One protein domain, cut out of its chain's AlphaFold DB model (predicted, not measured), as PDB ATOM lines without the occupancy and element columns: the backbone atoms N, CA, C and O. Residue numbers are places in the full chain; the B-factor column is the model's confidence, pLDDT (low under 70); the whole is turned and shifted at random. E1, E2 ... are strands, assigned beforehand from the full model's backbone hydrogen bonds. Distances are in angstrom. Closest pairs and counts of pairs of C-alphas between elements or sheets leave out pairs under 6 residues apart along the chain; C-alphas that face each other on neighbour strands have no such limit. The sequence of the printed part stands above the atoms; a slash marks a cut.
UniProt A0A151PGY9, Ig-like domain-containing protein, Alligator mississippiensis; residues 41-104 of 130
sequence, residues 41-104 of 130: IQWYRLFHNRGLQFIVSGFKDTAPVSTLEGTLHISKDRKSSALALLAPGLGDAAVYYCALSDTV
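Overview. This is residues 41 to 104 of the 130 residues of the protein "Ig-like domain-containing protein" of Alligator mississippiensis (UniProt A0A151PGY9). The strongly twisted antiparallel sheet E2 E1 E6 and the meander E3 E4 E5, successive antiparallel neighbours, form a face-to-face sandwich, strands crossed at 45 degrees. The printed part is all strand: 64 residues, strands E1 to E6 in order, no named helix. It is compact, radius of gyration of the C-alphas 11.9 A, spans 34, 27 and 17 A.

Along the chain. E1, residues 41 to 47, begins at (42.639, 6.126, 8.696); E2, residues 51 to 58, measures 21.7 A. E6, residues 95 to 101, ends at (48.093, 9.524, 6.937). E3 is residues 62 to 64, E4 70 to 74, E5 80 to 85.

Arrangement. Within hydrogen-bond range are N 43 and O 56 (E1, E2), 2.9 A; N 44 and O 97 (E1, E6), 2.8 A; N 63 and O 72 (E3, E4), 2.9 A; N 71 and O 84 (E4, E5), 2.8 A. The closest C-alphas of E2 and E4, Val 56 and Leu 72, are 7.2 A apart.

Size, cuts and confidence. The printed part has no cut or long link; residues 103 to 104 have pLDDT under 70.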
ATOM      1  N   ILE A  41      43.894   5.475   9.072       93.62
ATOM      2  CA  ILE A  41      42.639   6.126   8.696       93.62
ATOM      3  C   ILE A  41      42.348   7.198   9.737       93.62
ATOM      4  O   ILE A  41      42.356   6.919  10.937       93.62
ATOM      5  N   GLN A  42      42.092   8.416   9.279       94.31
ATOM      6  CA  GLN A  42      41.827   9.576  10.117       94.31
ATOM      7  C   GLN A  42      40.512  10.226   9.714       94.31
ATOM      8  O   GLN A  42      40.225  10.392   8.530       94.31
ATOM      9  N   TRP A  43      39.737  10.627  10.716       95.69
ATOM     10  CA  TRP A  43      38.509  11.382  10.537       95.69
ATOM     11  C   TRP A  43      38.637  12.773  11.138       95.69
ATOM     12  O   TRP A  43      39.134  12.963  12.253       95.69
ATOM     13  N   TYR A  44      38.125  13.740  10.390       94.31
ATOM     14  CA  TYR A  44      38.107  15.147  10.733       94.31
ATOM     15  C   TYR A  44      36.707  15.718  10.548       94.31
ATOM     16  O   TYR A  44      35.919  15.225   9.741       94.31
ATOM     17  N   ARG A  45      36.430  16.819  11.241       94.06
ATOM     18  CA  ARG A  45      35.284  17.692  10.975       94.06
ATOM     19  C   ARG A  45      35.756  19.107  10.706       94.06
ATOM     20  O   ARG A  45      36.622  19.620  11.407       94.06
ATOM     21  N   LEU A  46      35.169  19.751   9.714       93.81
ATOM     22  CA  LEU A  46      35.407  21.137   9.351       93.81
ATOM     23  C   LEU A  46      34.147  21.946   9.642       93.81
ATOM     24  O   LEU A  46      33.121  21.792   8.978       93.81
ATOM     25  N   PHE A  47      34.249  22.842  10.619       92.00
ATOM     26  CA  PHE A  47      33.229  23.860  10.844       92.00
ATOM     27  C   PHE A  47      33.538  25.091  10.000       92.00
ATOM     28  O   PHE A  47      34.684  25.545   9.969       92.00
ATOM     29  N   HIS A  48      32.501  25.698   9.419       84.44
ATOM     30  CA  HIS A  48      32.608  26.919   8.611       84.44
ATOM     31  C   HIS A  48      33.376  28.064   9.304       84.44
ATOM     32  O   HIS A  48      33.976  28.888   8.626       84.44
ATOM     33  N   ASN A  49      33.384  28.115  10.641       88.38
ATOM     34  CA  ASN A  49      33.990  29.190  11.434       88.38
ATOM     35  C   ASN A  49      35.119  28.753  12.389       88.38
ATOM     36  O   ASN A  49      35.696  29.612  13.050       88.38
ATOM     37  N   ARG A  50      35.422  27.452  12.514       87.25
ATOM     38  CA  ARG A  50      36.436  26.944  13.469       87.25
ATOM     39  C   ARG A  50      37.580  26.167  12.818       87.25
ATOM     40  O   ARG A  50      38.505  25.773  13.522       87.25
ATOM     41  N   GLY A  51      37.536  25.969  11.502       89.50
ATOM     42  CA  GLY A  51      38.559  25.209  10.788       89.50
ATOM     43  C   GLY A  51      38.447  23.698  11.012       89.50
ATOM     44  O   GLY A  51      37.439  23.198  11.525       89.50
ATOM     45  N   LEU A  52      39.467  22.975  10.544       93.06
ATOM     46  CA  LEU A  52      39.524  21.515  10.562       93.06
ATOM     47  C   LEU A  52      39.892  21.019  11.967       93.06
ATOM     48  O   LEU A  52      40.883  21.454  12.546       93.06
ATOM     49  N   GLN A  53      39.106  20.094  12.505       94.44
ATOM     50  CA  GLN A  53      39.306  19.481  13.813       94.44
ATOM     51  C   GLN A  53      39.436  17.973  13.666       94.44
ATOM     52  O   GLN A  53      38.624  17.333  13.000       94.44
ATOM     53  N   PHE A  54      40.450  17.411  14.312       93.56
ATOM     54  CA  PHE A  54      40.641  15.969  14.397       93.56
ATOM     55  C   PHE A  54      39.582  15.329  15.306       93.56
ATOM     56  O   PHE A  54      39.266  15.879  16.361       93.56
ATOM     57  N   ILE A  55      39.046  14.181  14.890       94.38
ATOM     58  CA  ILE A  55      38.043  13.413  15.643       94.38
ATOM     59  C   ILE A  55      38.677  12.139  16.204       94.38
ATOM     60  O   ILE A  55      38.648  11.889  17.408       94.38
ATOM     61  N   VAL A  56      39.213  11.304  15.310       95.44
ATOM     62  CA  VAL A  56      39.694   9.959  15.637       95.44
ATOM     63  C   VAL A  56      40.616   9.443  14.536       95.44
ATOM     64  O   VAL A  56      40.459   9.778  13.361       95.44
ATOM     65  N   SER A  57      41.563   8.591  14.918       93.94
ATOM     66  CA  SER A  57      42.392   7.817  13.998       93.94
ATOM     67  C   SER A  57      42.383   6.352  14.386       93.94
ATOM     68  O   SER A  57      42.363   6.029  15.574       93.94
ATOM     69  N   GLY A  58      42.489   5.469  13.404       92.75
ATOM     70  CA  GLY A  58      42.608   4.042  13.645       92.75
ATOM     71  C   GLY A  58      43.436   3.349  12.576       92.75
ATOM     72  O   GLY A  58      43.483   3.762  11.418       92.75
ATOM     73  N   PHE A  59      44.089   2.268  12.988       90.25
ATOM     74  CA  PHE A  59      44.801   1.390  12.069       90.25
ATOM     75  C   PHE A  59      43.902   0.250  11.579       90.25
ATOM     76  O   PHE A  59      43.850  -0.037  10.385       90.25
ATOM     77  N   LYS A  60      43.188  -0.388  12.510       86.06
ATOM     78  CA  LYS A  60      42.308  -1.539  12.291       86.06
ATOM     79  C   LYS A  60      41.248  -1.613  13.390       86.06
ATOM     80  O   LYS A  60      41.368  -0.928  14.405       86.06
ATOM     81  N   ASP A  61      40.279  -2.500  13.195       91.50
ATOM     82  CA  ASP A  61      39.240  -2.835  14.166       91.50
ATOM     83  C   ASP A  61      38.370  -1.623  14.535       91.50
ATOM     84  O   ASP A  61      37.866  -0.922  13.659       91.50
ATOM     85  N   THR A  62      38.114  -1.424  15.826       93.56
ATOM     86  CA  THR A  62      37.180  -0.425  16.339       93.56
ATOM     87  C   THR A  62      37.893   0.504  17.316       93.56
ATOM     88  O   THR A  62      38.590   0.026  18.209       93.56
ATOM     89  N   ALA A  63      37.711   1.817  17.163       92.50
ATOM     90  CA  ALA A  63      38.303   2.831  18.035       92.50
ATOM     91  C   ALA A  63      37.219   3.777  18.584       92.50
ATOM     92  O   ALA A  63      36.417   4.290  17.799       92.50
ATOM     93  N   PRO A  64      37.169   4.031  19.904       93.00
ATOM     94  CA  PRO A  64      36.229   4.990  20.470       93.00
ATOM     95  C   PRO A  64      36.600   6.417  20.058       93.00
ATOM     96  O   PRO A  64      37.777   6.768  19.957       93.00
ATOM     97  N   VAL A  65      35.589   7.255  19.843       91.88
ATOM     98  CA  VAL A  65      35.790   8.680  19.573       91.88
ATOM     99  C   VAL A  65      35.907   9.433  20.899       91.88
ATOM    100  O   VAL A  65      35.120   9.216  21.813       91.88
ATOM    101  N   SER A  66      36.903  10.314  21.018       81.94
ATOM    102  CA  SER A  66      37.169  11.053  22.264       81.94
ATOM    103  C   SER A  66      36.427  12.389  22.350       81.94
ATOM    104  O   SER A  66      36.122  12.863  23.440       81.94
ATOM    105  N   THR A  67      36.135  13.009  21.205       81.62
ATOM    106  CA  THR A  67      35.566  14.364  21.134       81.62
ATOM    107  C   THR A  67      34.038  14.401  21.133       81.62
ATOM    108  O   THR A  67      33.466  15.480  21.257       81.62
ATOM    109  N   LEU A  68      33.388  13.258  20.913       84.06
ATOM    110  CA  LEU A  68      31.937  13.089  20.799       84.06
ATOM    111  C   LEU A  68      31.573  11.617  21.040       84.06
ATOM    112  O   LEU A  68      32.428  10.741  20.893       84.06
ATOM    113  N   GLU A  69      30.317  11.337  21.381       91.06
ATOM    114  CA  GLU A  69      29.842   9.962  21.547       91.06
ATOM    115  C   GLU A  69      29.756   9.251  20.195       91.06
ATOM    116  O   GLU A  69      28.869   9.500  19.372       91.06
ATOM    117  N   GLY A  70      30.707   8.357  19.958       94.81
ATOM    118  CA  GLY A  70      30.795   7.648  18.698       94.81
ATOM    119  C   GLY A  70      31.921   6.635  18.661       94.81
ATOM    120  O   GLY A  70      32.679   6.445  19.614       94.81
ATOM    121  N   THR A  71      32.004   5.947  17.535       97.00
ATOM    122  CA  THR A  71      32.946   4.863  17.302       97.00
ATOM    123  C   THR A  71      33.394   4.869  15.844       97.00
ATOM    124  O   THR A  71      32.588   5.023  14.931       97.00
ATOM    125  N   LEU A  72      34.693   4.695  15.617       96.81
ATOM    126  CA  LEU A  72      35.258   4.410  14.306       96.81
ATOM    127  C   LEU A  72      35.329   2.899  14.108       96.81
ATOM    128  O   LEU A  72      35.936   2.204  14.919       96.81
ATOM    129  N   HIS A  73      34.776   2.411  13.006       96.94
ATOM    130  CA  HIS A  73      34.909   1.033  12.551       96.94
ATOM    131  C   HIS A  73      35.757   0.986  11.284       96.94
ATOM    132  O   HIS A  73      35.514   1.749  10.351       96.94
ATOM    133  N   ILE A  74      36.730   0.082  11.234       95.75
ATOM    134  CA  ILE A  74      37.605  -0.127  10.079       95.75
ATOM    135  C   ILE A  74      37.438  -1.565   9.596       95.75
ATOM    136  O   ILE A  74      37.500  -2.512  10.386       95.75
ATOM    137  N   SER A  75      37.224  -1.742   8.292       94.50
ATOM    138  CA  SER A  75      37.121  -3.067   7.687       94.50
ATOM    139  C   SER A  75      38.434  -3.842   7.817       94.50
ATOM    140  O   SER A  75      39.522  -3.277   7.914       94.50
ATOM    141  N   LYS A  76      38.361  -5.177   7.776       92.00
ATOM    142  CA  LYS A  76      39.556  -6.033   7.894       92.00
ATOM    143  C   LYS A  76      40.585  -5.782   6.789       92.00
ATOM    144  O   LYS A  76      41.781  -5.875   7.044       92.00
ATOM    145  N   ASP A  77      40.122  -5.480   5.578       91.06
ATOM    146  CA  ASP A  77      40.973  -5.124   4.437       91.06
ATOM    147  C   ASP A  77      41.407  -3.650   4.449       91.06
ATOM    148  O   ASP A  77      42.214  -3.246   3.613       91.06
ATOM    149  N   ARG A  78      40.894  -2.868   5.411       91.69
ATOM    150  CA  ARG A  78      41.192  -1.452   5.660       91.69
ATOM    151  C   ARG A  78      40.832  -0.528   4.497       91.69
ATOM    152  O   ARG A  78      41.238   0.630   4.477       91.69
ATOM    153  N   LYS A  79      40.065  -1.032   3.531       92.06
ATOM    154  CA  LYS A  79      39.574  -0.265   2.385       92.06
ATOM    155  C   LYS A  79      38.278   0.470   2.683       92.06
ATOM    156  O   LYS A  79      37.899   1.323   1.901       92.06
ATOM    157  N   SER A  80      37.639   0.185   3.810       92.81
ATOM    158  CA  SER A  80      36.423   0.850   4.251       92.81
ATOM    159  C   SER A  80      36.560   1.287   5.703       92.81
ATOM    160  O   SER A  80      37.133   0.580   6.541       92.81
ATOM    161  N   SER A  81      36.007   2.451   6.015       95.25
ATOM    162  CA  SER A  81      35.774   2.878   7.384       95.25
ATOM    163  C   SER A  81      34.403   3.517   7.549       95.25
ATOM    164  O   SER A  81      33.866   4.133   6.628       95.25
ATOM    165  N   ALA A  82      33.843   3.371   8.744       96.06
ATOM    166  CA  ALA A  82      32.593   3.990   9.140       96.06
ATOM    167  C   ALA A  82      32.777   4.738  10.462       96.06
ATOM    168  O   ALA A  82      33.156   4.144  11.473       96.06
ATOM    169  N   LEU A  83      32.496   6.037  10.453       96.44
ATOM    170  CA  LEU A  83      32.390   6.858  11.647       96.44
ATOM    171  C   LEU A  83      30.926   6.860  12.105       96.44
ATOM    172  O   LEU A  83      30.072   7.493  11.481       96.44
ATOM    173  N   ALA A  84      30.651   6.127  13.182       96.00
ATOM    174  CA  ALA A  84      29.339   6.001  13.800       96.00
ATOM    175  C   ALA A  84      29.195   7.008  14.944       96.00
ATOM    176  O   ALA A  84      29.909   6.921  15.942       96.00
ATOM    177  N   LEU A  85      28.277   7.959  14.810       95.00
ATOM    178  CA  LEU A  85      27.940   8.953  15.828       95.00
ATOM    179  C   LEU A  85      26.613   8.565  16.476       95.00
ATOM    180  O   LEU A  85      25.631   8.343  15.768       95.00
ATOM    181  N   LEU A  86      26.578   8.466  17.804       94.44
ATOM    182  CA  LEU A  86      25.411   7.935  18.516       94.44
ATOM    183  C   LEU A  86      24.272   8.951  18.616       94.44
ATOM    184  O   LEU A  86      23.123   8.602  18.356       94.44
ATOM    185  N   ALA A  87      24.594  10.191  18.968       92.75
ATOM    186  CA  ALA A  87      23.621  11.269  19.116       92.75
ATOM    187  C   ALA A  87      24.250  12.629  18.749       92.75
ATOM    188  O   ALA A  87      24.408  13.485  19.620       92.75
ATOM    189  N   PRO A  88      24.672  12.834  17.483       91.62
ATOM    190  CA  PRO A  88      25.189  14.126  17.043       91.62
ATOM    191  C   PRO A  88      24.112  15.208  17.166       91.62
ATOM    192  O   PRO A  88      22.955  14.998  16.791       91.62
ATOM    193  N   GLY A  89      24.505  16.369  17.687       91.31
ATOM    194  CA  GLY A  89      23.610  17.514  17.823       91.31
ATOM    195  C   GLY A  89      23.731  18.509  16.666       91.31
ATOM    196  O   GLY A  89      24.660  18.445  15.860       91.31
ATOM    197  N   LEU A  90      22.876  19.535  16.646       89.69
ATOM    198  CA  LEU A  90      23.003  20.684  15.729       89.69
ATOM    199  C   LEU A  90      24.402  21.331  15.758       89.69
ATOM    200  O   LEU A  90      24.888  21.826  14.743       89.69
ATOM    201  N   GLY A  91      25.066  21.318  16.920       89.12
ATOM    202  CA  GLY A  91      26.424  21.843  17.093       89.12
ATOM    203  C   GLY A  91      27.519  21.030  16.395       89.12
ATOM    204  O   GLY A  91      28.630  21.541  16.238       89.12
ATOM    205  N   ASP A  92      27.209  19.806  15.965       90.44
ATOM    206  CA  ASP A  92      28.098  18.896  15.242       90.44
ATOM    207  C   ASP A  92      27.859  18.920  13.722       90.44
ATOM    208  O   ASP A  92      28.546  18.215  12.979       90.44
ATOM    209  N   ALA A  93      26.927  19.752  13.238       91.75
ATOM    210  CA  ALA A  93      26.713  19.978  11.813       91.75
ATOM    211  C   ALA A  93      27.966  20.613  11.181       91.75
ATOM    212  O   ALA A  93      28.320  21.770  11.432       91.75
ATOM    213  N   ALA A  94      28.663  19.822  10.370       93.06
ATOM    214  CA  ALA A  94      29.964  20.145   9.803       93.06
ATOM    215  C   ALA A  94      30.207  19.330   8.529       93.06
ATOM    216  O   ALA A  94      29.486  18.375   8.241       93.06
ATOM    217  N   VAL A  95      31.260  19.676   7.789       93.25
ATOM    218  CA  VAL A  95      31.770  18.801   6.729       93.25
ATOM    219  C   VAL A  95      32.720  17.791   7.358       93.25
ATOM    220  O   VAL A  95      33.663  18.180   8.041       93.25
ATOM    221  N   TYR A  96      32.487  16.502   7.134       94.25
ATOM    222  CA  TYR A  96      33.323  15.434   7.678       94.25
ATOM    223  C   TYR A  96      34.270  14.902   6.606       94.25
ATOM    224  O   TYR A  96      33.833  14.503   5.528       94.25
ATOM    225  N   TYR A  97      35.563  14.870   6.916       94.12
ATOM    226  CA  TYR A  97      36.605  14.405   6.006       94.12
ATOM    227  C   TYR A  97      37.256  13.139   6.533       94.12
ATOM    228  O   TYR A  97      37.615  13.054   7.706       94.12
ATOM    229  N   CYS A  98      37.453  12.190   5.628       94.12
ATOM    230  CA  CYS A  98      38.259  11.005   5.847       94.12
ATOM    231  C   CYS A  98      39.587  11.162   5.099       94.12
ATOM    232  O   CYS A  98      39.610  11.642   3.964       94.12
ATOM    233  N   ALA A  99      40.690  10.767   5.725       92.94
ATOM    234  CA  ALA A  99      42.020  10.843   5.138       92.94
ATOM    235  C   ALA A  99      42.870   9.628   5.520       92.94
ATOM    236  O   ALA A  99      42.630   8.973   6.536       92.94
ATOM    237  N   LEU A 100      43.884   9.363   4.700       92.38
ATOM    238  CA  LEU A 100      44.967   8.441   5.015       92.38
ATOM    239  C   LEU A 100      46.192   9.271   5.404       92.38
ATOM    240  O   LEU A 100      46.597  10.145   4.639       92.38
ATOM    241  N   SER A 101      46.768   9.007   6.574       87.19
ATOM    242  CA  SER A 101      48.093   9.524   6.937       87.19
ATOM    243  C   SER A 101      49.113   8.441   6.662       87.19
ATOM    244  O   SER A 101      48.977   7.344   7.206       87.19
ATOM    245  N   ASP A 102      50.133   8.752   5.869       75.75
ATOM    246  CA  ASP A 102      51.274   7.862   5.733       75.75
ATOM    247  C   ASP A 102      52.063   7.820   7.050       75.75
ATOM    248  O   ASP A 102      52.130   8.781   7.821       75.75
ATOM    249  N   THR A 103      52.643   6.664   7.352       60.28
ATOM    250  CA  THR A 103      53.769   6.596   8.279       60.28
ATOM    251  C   THR A 103      55.010   6.839   7.441       60.28
ATOM    252  O   THR A 103      55.655   5.897   6.981       60.28
ATOM    253  N   VAL A 104      55.367   8.102   7.199       50.16
ATOM    254  CA  VAL A 104      56.740   8.384   6.767       50.16
ATOM    255  C   VAL A 104      57.657   7.929   7.900       50.16
ATOM    256  O   VAL A 104      57.859   8.637   8.885       50.16
TER     257      VAL A 104